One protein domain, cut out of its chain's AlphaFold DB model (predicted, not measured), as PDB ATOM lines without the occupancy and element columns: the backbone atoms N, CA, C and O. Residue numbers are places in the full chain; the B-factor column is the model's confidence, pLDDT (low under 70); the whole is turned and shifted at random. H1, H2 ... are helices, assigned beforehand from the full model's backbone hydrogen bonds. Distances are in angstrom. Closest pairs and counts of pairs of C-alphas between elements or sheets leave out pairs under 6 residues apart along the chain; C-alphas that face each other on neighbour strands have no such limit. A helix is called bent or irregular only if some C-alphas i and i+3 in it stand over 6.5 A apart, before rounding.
ATOM      1  N   VAL A 121      26.399 -50.154  -8.177       85.69
ATOM      2  CA  VAL A 121      26.496 -50.017  -9.642       85.69
ATOM      3  C   VAL A 121      25.106 -50.013 -10.283       85.69
ATOM      4  O   VAL A 121      24.790 -49.131 -11.085       85.69
ATOM      5  N   THR A 122      24.243 -50.943  -9.870       83.81
ATOM      6  CA  THR A 122      22.849 -51.021 -10.314       83.81
ATOM      7  C   THR A 122      22.064 -49.769  -9.929       83.81
ATOM      8  O   THR A 122      21.405 -49.198 -10.795       83.81
ATOM      9  N   LYS A 123      22.169 -49.282  -8.682       84.94
ATOM     10  CA  LYS A 123      21.537 -48.019  -8.247       84.94
ATOM     11  C   LYS A 123      22.059 -46.788  -8.996       84.94
ATOM     12  O   LYS A 123      21.334 -45.815  -9.136       84.94
ATOM     13  N   CYS A 124      23.281 -46.826  -9.522       87.19
ATOM     14  CA  CYS A 124      23.848 -45.755 -10.349       87.19
ATOM     15  C   CYS A 124      23.486 -45.880 -11.839       87.19
ATOM     16  O   CYS A 124      23.880 -45.032 -12.640       87.19
ATOM     17  N   GLY A 125      22.762 -46.933 -12.236       81.31
ATOM     18  CA  GLY A 125      22.261 -47.111 -13.600       81.31
ATOM     19  C   GLY A 125      23.344 -47.159 -14.682       81.31
ATOM     20  O   GLY A 125      23.048 -46.856 -15.837       81.31
ATOM     21  N   GLY A 126      24.590 -47.482 -14.319       80.62
ATOM     22  CA  GLY A 126      25.713 -47.548 -15.258       80.62
ATOM     23  C   GLY A 126      26.203 -46.195 -15.790       80.62
ATOM     24  O   GLY A 126      26.913 -46.184 -16.790       80.62
ATOM     25  N   LEU A 127      25.830 -45.063 -15.179       85.38
ATOM     26  CA  LEU A 127      26.246 -43.734 -15.645       85.38
ATOM     27  C   LEU A 127      27.756 -43.513 -15.404       85.38
ATOM     28  O   LEU A 127      28.152 -43.395 -14.238       85.38
ATOM     29  N   PRO A 128      28.600 -43.395 -16.454       85.12
ATOM     30  CA  PRO A 128      30.057 -43.350 -16.300       85.12
ATOM     31  C   PRO A 128      30.536 -42.224 -15.384       85.12
ATOM     32  O   PRO A 128      31.344 -42.458 -14.490       85.12
ATOM     33  N   LYS A 129      29.977 -41.018 -15.539       85.44
ATOM     34  CA  LYS A 129      30.321 -39.860 -14.703       85.44
ATOM     35  C   LYS A 129      30.010 -40.066 -13.214       85.44
ATOM     36  O   LYS A 129      30.779 -39.628 -12.364       85.44
ATOM     37  N   VAL A 130      28.903 -40.742 -12.893       89.81
ATOM     38  CA  VAL A 130      28.520 -41.041 -11.501       89.81
ATOM     39  C   VAL A 130      29.433 -42.120 -10.924       89.81
ATOM     40  O   VAL A 130      29.946 -41.963  -9.820       89.81
ATOM     41  N   LEU A 131      29.687 -43.185 -11.690       89.44
ATOM     42  CA  LEU A 131      30.564 -44.280 -11.272       89.44
ATOM     43  C   LEU A 131      32.010 -43.820 -11.066       89.44
ATOM     44  O   LEU A 131      32.622 -44.210 -10.076       89.44
ATOM     45  N   ALA A 132      32.533 -42.963 -11.946       88.44
ATOM     46  CA  ALA A 132      33.870 -42.392 -11.814       88.44
ATOM     47  C   ALA A 132      34.001 -41.556 -10.531       88.44
ATOM     48  O   ALA A 132      34.938 -41.762  -9.764       88.44
ATOM     49  N   ALA A 133      33.021 -40.687 -10.251       89.56
ATOM     50  CA  ALA A 133      33.011 -39.882  -9.032       89.56
ATOM     51  C   ALA A 133      32.933 -40.754  -7.764       89.56
ATOM     52  O   ALA A 133      33.660 -40.518  -6.802       89.56
ATOM     53  N   ILE A 134      32.088 -41.794  -7.757       89.56
ATOM     54  CA  ILE A 134      32.006 -42.753  -6.640       89.56
ATOM     55  C   ILE A 134      33.318 -43.521  -6.474       89.56
ATOM     56  O   ILE A 134      33.783 -43.666  -5.344       89.56
ATOM     57  N   GLY A 135      33.919 -43.988  -7.569       87.00
ATOM     58  CA  GLY A 135      35.190 -44.711  -7.558       87.00
ATOM     59  C   GLY A 135      36.330 -43.883  -6.965       87.00
ATOM     60  O   GLY A 135      37.038 -44.375  -6.092       87.00
ATOM     61  N   GLU A 136      36.448 -42.616  -7.368       86.06
ATOM     62  CA  GLU A 136      37.454 -41.673  -6.857       86.06
ATOM     63  C   GLU A 136      37.298 -41.402  -5.351       86.06
ATOM     64  O   GLU A 136      38.273 -41.385  -4.599       86.06
ATOM     65  N   VAL A 137      36.063 -41.227  -4.875       85.44
ATOM     66  CA  VAL A 137      35.812 -40.962  -3.450       85.44
ATOM     67  C   VAL A 137      35.997 -42.221  -2.603       85.44
ATOM     68  O   VAL A 137      36.579 -42.158  -1.518       85.44
ATOM     69  N   CYS A 138      35.527 -43.372  -3.085       83.62
ATOM     70  CA  CYS A 138      35.576 -44.627  -2.333       83.62
ATOM     71  C   CYS A 138      36.978 -45.253  -2.311       83.62
ATOM     72  O   CYS A 138      37.290 -45.967  -1.357       83.62
ATOM     73  N   SER A 139      37.835 -44.964  -3.300       80.62
ATOM     74  CA  SER A 139      39.249 -45.368  -3.261       80.62
ATOM     75  C   SER A 139      39.993 -44.672  -2.119       80.62
ATOM     76  O   SER A 139      40.909 -45.249  -1.536       80.62
ATOM     77  N   SER A 140      39.536 -43.471  -1.748       78.75
ATOM     78  CA  SER A 140      40.094 -42.666  -0.662       78.75
ATOM     79  C   SER A 140      39.451 -42.951   0.707       78.75
ATOM     80  O   SER A 140      40.138 -42.891   1.724       78.75
ATOM     81  N   ASP A 141      38.149 -43.261   0.774       79.81
ATOM     82  CA  ASP A 141      37.450 -43.594   2.029       79.81
ATOM     83  C   ASP A 141      36.336 -44.633   1.823       79.81
ATOM     84  O   ASP A 141      35.235 -44.327   1.354       79.81
ATOM     85  N   LYS A 142      36.596 -45.871   2.257       80.06
ATOM     86  CA  LYS A 142      35.652 -46.990   2.122       80.06
ATOM     87  C   LYS A 142      34.378 -46.831   2.959       80.06
ATOM     88  O   LYS A 142      33.374 -47.445   2.615       80.06
ATOM     89  N   ARG A 143      34.362 -45.989   4.003       81.12
ATOM     90  CA  ARG A 143      33.169 -45.774   4.858       81.12
ATOM     91  C   ARG A 143      32.011 -45.120   4.100       81.12
ATOM     92  O   ARG A 143      30.861 -45.224   4.509       81.12
ATOM     93  N   VAL A 144      32.301 -44.459   2.977       81.31
ATOM     94  CA  VAL A 144      31.283 -43.851   2.107       81.31
ATOM     95  C   VAL A 144      30.415 -44.919   1.427       81.31
ATOM     96  O   VAL A 144      29.251 -44.651   1.131       81.31
ATOM     97  N   LEU A 145      30.930 -46.142   1.235       81.62
ATOM     98  CA  LEU A 145      30.174 -47.256   0.646       81.62
ATOM     99  C   LEU A 145      28.981 -47.680   1.513       81.62
ATOM    100  O   LEU A 145      27.926 -48.009   0.967       81.62
ATOM    101  N   ASP A 146      29.118 -47.623   2.839       79.50
ATOM    102  CA  ASP A 146      28.026 -47.940   3.766       79.50
ATOM    103  C   ASP A 146      26.909 -46.893   3.646       79.50
ATOM    104  O   ASP A 146      25.744 -47.236   3.441       79.50
ATOM    105  N   SER A 147      27.272 -45.605   3.629       79.81
ATOM    106  CA  SER A 147      26.327 -44.494   3.427       79.81
ATOM    107  C   SER A 147      25.612 -44.556   2.069       79.81
ATOM    108  O   SER A 147      24.398 -44.362   1.993       79.81
ATOM    109  N   LEU A 148      26.344 -44.872   0.992       81.81
ATOM    110  CA  LEU A 148      25.779 -45.052  -0.351       81.81
ATOM    111  C   LEU A 148      24.834 -46.255  -0.420       81.81
ATOM    112  O   LEU A 148      23.844 -46.225  -1.153       81.81
ATOM    113  N   SER A 149      25.109 -47.316   0.339       76.06
ATOM    114  CA  SER A 149      24.240 -48.493   0.380       76.06
ATOM    115  C   SER A 149      22.847 -48.142   0.909       76.06
ATOM    116  O   SER A 149      21.852 -48.639   0.363       76.06
ATOM    117  N   ASP A 150      22.773 -47.222   1.874       72.19
ATOM    118  CA  ASP A 150      21.528 -46.758   2.487       72.19
ATOM    119  C   ASP A 150      20.819 -45.657   1.677       72.19
ATOM    120  O   ASP A 150      19.610 -45.754   1.455       72.19
ATOM    121  N   ASN A 151      21.533 -44.625   1.202       80.56
ATOM    122  CA  ASN A 151      20.929 -43.492   0.484       80.56
ATOM    123  C   ASN A 151      21.858 -42.889  -0.585       80.56
ATOM    124  O   ASN A 151      22.465 -41.839  -0.376       80.56
ATOM    125  N   VAL A 152      21.906 -43.514  -1.769       85.75
ATOM    126  CA  VAL A 152      22.759 -43.071  -2.887       85.75
ATOM    127  C   VAL A 152      22.549 -41.592  -3.213       85.75
ATOM    128  O   VAL A 152      23.501 -40.821  -3.189       85.75
ATOM    129  N   ILE A 153      21.314 -41.168  -3.496       87.88
ATOM    130  CA  ILE A 153      21.061 -39.805  -3.987       87.88
ATOM    131  C   ILE A 153      21.353 -38.758  -2.917       87.88
ATOM    132  O   ILE A 153      22.032 -37.779  -3.209       87.88
ATOM    133  N   GLY A 154      20.903 -38.981  -1.679       85.44
ATOM    134  CA  GLY A 154      21.176 -38.045  -0.592       85.44
ATOM    135  C   GLY A 154      22.674 -37.890  -0.338       85.44
ATOM    136  O   GLY A 154      23.166 -36.768  -0.248       85.44
ATOM    137  N   THR A 155      23.424 -38.997  -0.304       86.56
ATOM    138  CA  THR A 155      24.882 -38.942  -0.154       86.56
ATOM    139  C   THR A 155      25.532 -38.174  -1.304       86.56
ATOM    140  O   THR A 155      26.311 -37.263  -1.035       86.56
ATOM    141  N   LEU A 156      25.172 -38.462  -2.560       89.94
ATOM    142  CA  LEU A 156      25.729 -37.774  -3.732       89.94
ATOM    143  C   LEU A 156      25.408 -36.267  -3.775       89.94
ATOM    144  O   LEU A 156      26.193 -35.500  -4.327       89.94
ATOM    145  N   GLU A 157      24.281 -35.828  -3.207       87.38
ATOM    146  CA  GLU A 157      23.910 -34.406  -3.145       87.38
ATOM    147  C   GLU A 157      24.579 -33.655  -1.983       87.38
ATOM    148  O   GLU A 157      24.936 -32.483  -2.135       87.38
ATOM    149  N   THR A 158      24.741 -34.300  -0.822       85.94
ATOM    150  CA  THR A 158      25.208 -33.628   0.408       85.94
ATOM    151  C   THR A 158      26.716 -33.677   0.622       85.94
ATOM    152  O   THR A 158      27.276 -32.733   1.180       85.94
ATOM    153  N   GLU A 159      27.383 -34.754   0.205       85.94
ATOM    154  CA  GLU A 159      28.806 -34.953   0.475       85.94
ATOM    155  C   GLU A 159      29.646 -34.026  -0.428       85.94
ATOM    156  O   GLU A 159      29.576 -34.130  -1.658       85.94
ATOM    157  N   PRO A 160      30.462 -33.114   0.145       86.88
ATOM    158  CA  PRO A 160      31.215 -32.124  -0.625       86.88
ATOM    159  C   PRO A 160      32.122 -32.717  -1.706       86.88
ATOM    160  O   PRO A 160      32.324 -32.083  -2.743       86.88
ATOM    161  N   ARG A 161      32.636 -33.935  -1.495       89.12
ATOM    162  CA  ARG A 161      33.510 -34.634  -2.451       89.12
ATOM    163  C   ARG A 161      32.820 -34.978  -3.778       89.12
ATOM    164  O   ARG A 161      33.504 -35.128  -4.783       89.12
ATOM    165  N   PHE A 162      31.486 -35.002  -3.833       90.00
ATOM    166  CA  PHE A 162      30.720 -35.206  -5.072       90.00
ATOM    167  C   PHE A 162      30.360 -33.899  -5.804       90.00
ATOM    168  O   PHE A 162      29.425 -33.862  -6.605       90.00
ATOM    169  N   HIS A 163      31.107 -32.809  -5.583       87.31
ATOM    170  CA  HIS A 163      30.848 -31.511  -6.223       87.31
ATOM    171  C   HIS A 163      30.756 -31.583  -7.761       87.31
ATOM    172  O   HIS A 163      29.967 -30.855  -8.367       87.31
ATOM    173  N   SER A 164      31.506 -32.492  -8.391       86.44
ATOM    174  CA  SER A 164      31.492 -32.733  -9.843       86.44
ATOM    175  C   SER A 164      30.118 -33.149 -10.397       86.44
ATOM    176  O   SER A 164      29.858 -32.970 -11.591       86.44
ATOM    177  N   LEU A 165      29.215 -33.652  -9.543       91.38
ATOM    178  CA  LEU A 165      27.856 -34.069  -9.900       91.38
ATOM    179  C   LEU A 165      26.797 -32.973  -9.692       91.38
ATOM    180  O   LEU A 165      25.649 -33.157 -10.091       91.38
ATOM    181  N   ARG A 166      27.144 -31.805  -9.132       88.44
ATOM    182  CA  ARG A 166      26.160 -30.731  -8.881       88.44
ATOM    183  C   ARG A 166      25.464 -30.247 -10.146       88.44
ATOM    184  O   ARG A 166      24.265 -30.003 -10.129       88.44
ATOM    185  N   THR A 167      26.195 -30.142 -11.253       86.50
ATOM    186  CA  THR A 167      25.621 -29.739 -12.545       86.50
ATOM    187  C   THR A 167      24.594 -30.748 -13.060       86.50
ATOM    188  O   THR A 167      23.568 -30.337 -13.598       86.50
ATOM    189  N   LEU A 168      24.823 -32.048 -12.832       88.31
ATOM    190  CA  LEU A 168      23.870 -33.112 -13.154       88.31
ATOM    191  C   LEU A 168      22.585 -32.955 -12.327       88.31
ATOM    192  O   LEU A 168      21.501 -32.916 -12.904       88.31
ATOM    193  N   PHE A 169      22.696 -32.797 -11.006       89.31
ATOM    194  CA  PHE A 169      21.528 -32.627 -10.133       89.31
ATOM    195  C   PHE A 169      20.740 -31.344 -10.429       89.31
ATOM    196  O   PHE A 169      19.512 -31.394 -10.489       89.31
ATOM    197  N   SER A 170      21.419 -30.224 -10.697       88.12
ATOM    198  CA  SER A 170      20.768 -28.971 -11.106       88.12
ATOM    199  C   SER A 170      19.999 -29.120 -12.416       88.12
ATOM    200  O   SER A 170      18.880 -28.621 -12.537       88.12
ATOM    201  N   TRP A 171      20.573 -29.822 -13.400       85.38
ATOM    202  CA  TRP A 171      19.880 -30.107 -14.655       85.38
ATOM    203  C   TRP A 171      18.654 -30.994 -14.427       85.38
ATOM    204  O   TRP A 171      17.583 -30.679 -14.941       85.38
ATOM    205  N   MET A 172      18.780 -32.061 -13.630       86.50
ATOM    206  CA  MET A 172      17.647 -32.937 -13.323       86.50
ATOM    207  C   MET A 172      16.526 -32.149 -12.657       86.50
ATOM    208  O   MET A 172      15.390 -32.214 -13.114       86.50
ATOM    209  N   GLN A 173      16.849 -31.352 -11.641       85.56
ATOM    210  CA  GLN A 173      15.869 -30.521 -10.951       85.56
ATOM    211  C   GLN A 173      15.142 -29.601 -11.943       85.56
ATOM    212  O   GLN A 173      13.918 -29.634 -12.021       85.56
ATOM    213  N   SER A 174      15.894 -28.897 -12.795       86.69
ATOM    214  CA  SER A 174      15.335 -28.053 -13.858       86.69
ATOM    215  C   SER A 174      14.419 -28.830 -14.815       86.69
ATOM    216  O   SER A 174      13.314 -28.382 -15.117       86.69
ATOM    217  N   TYR A 175      14.828 -30.025 -15.254       84.31
ATOM    218  CA  TYR A 175      14.012 -30.872 -16.124       84.31
ATOM    219  C   TYR A 175      12.701 -31.289 -15.447       84.31
ATOM    220  O   TYR A 175      11.638 -31.163 -16.049       84.31
ATOM    221  N   PHE A 176      12.750 -31.766 -14.200       81.00
ATOM    222  CA  PHE A 176      11.567 -32.217 -13.458       81.00
ATOM    223  C   PHE A 176      10.623 -31.066 -13.068       81.00
ATOM    224  O   PHE A 176       9.405 -31.278 -12.979       81.00
ATOM    225  N   ASP A 177      11.162 -29.859 -12.890       82.88
ATOM    226  CA  ASP A 177      10.394 -28.635 -12.644       82.88
ATOM    227  C   ASP A 177       9.722 -28.123 -13.927       82.88
ATOM    228  O   ASP A 177       8.561 -27.719 -13.891       82.88
ATOM    229  N   ALA A 178      10.402 -28.213 -15.076       84.44
ATOM    230  CA  ALA A 178       9.870 -27.826 -16.386       84.44
ATOM    231  C   ALA A 178       9.022 -28.922 -17.072       84.44
ATOM    232  O   ALA A 178       8.406 -28.680 -18.114       84.44
ATOM    233  N   CYS A 179       9.009 -30.140 -16.526       82.62
ATOM    234  CA  CYS A 179       8.333 -31.298 -17.099       82.62
ATOM    235  C   CYS A 179       6.812 -31.089 -17.167       82.62
ATOM    236  O   CYS A 179       6.188 -30.699 -16.182       82.62
TER     237      CYS A 179
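What this domain is: This is residues 121 to 179 of the 744 residues of an uncharacterized protein of Digitaria exilis (UniProt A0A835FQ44). H1, H2 and the first part of the kinked helix H3 form a small body, from which residues 170 to 179 stick out as an arm. The printed part has 59 residues with three named helices, H1, H2 and H3 in order along the chain, which hold 47 of them, and no named strand; its class is all helix. It is compact, radius of gyration of the C-alphas 11.8 A, yet elongated, spanning 37 by 23 by 20 A.

Where its parts are: H3, residues 160 to 178, runs 26.9 A to C-alpha 178 at (9.870, -27.826, -16.386), with a kink of 50 degrees near residue 167; it is irregular, C-alphas 161 and 164 being 7.9 A apart. H1, residues 128 to 140, spans 18.6 A from C-alpha 128 at (30.057, -43.350, -16.300). H2, residues 144 to 158, spans 12.0 A and is irregular, C-alphas 150 and 153 being 9.5 A apart.

How they stand to each other: H3, with residues 161 to 165 alone, touches H1, opposite ways at a shallow tilt of 28 degrees; closest are C-alphas Ala 133 and Phe 162, 6.5 A. Residues 162 to 169 of H3 touch residues 156 to 157 of H2, at a steep tilt of 56 degrees; closest are C-alphas Leu 156 and Phe 162, 5.8 A. H1 and H2 only just touch, only at the corner, with 3 pairs of C-alphas within 8 A, the closest Cys 138 and Val 144, 6.2 A. O i to N i+4 pairs within hydrogen-bond range are 8 of 9 in H1, 9 of 11 in H2, 10 of 15 in H3.

The domain as a whole: The C-alphas farthest apart, Ser 140 and Cys 179, are 37.5 A apart. The printed part has no cut, both links are tight, and no printed residue is under 70 in pLDDT.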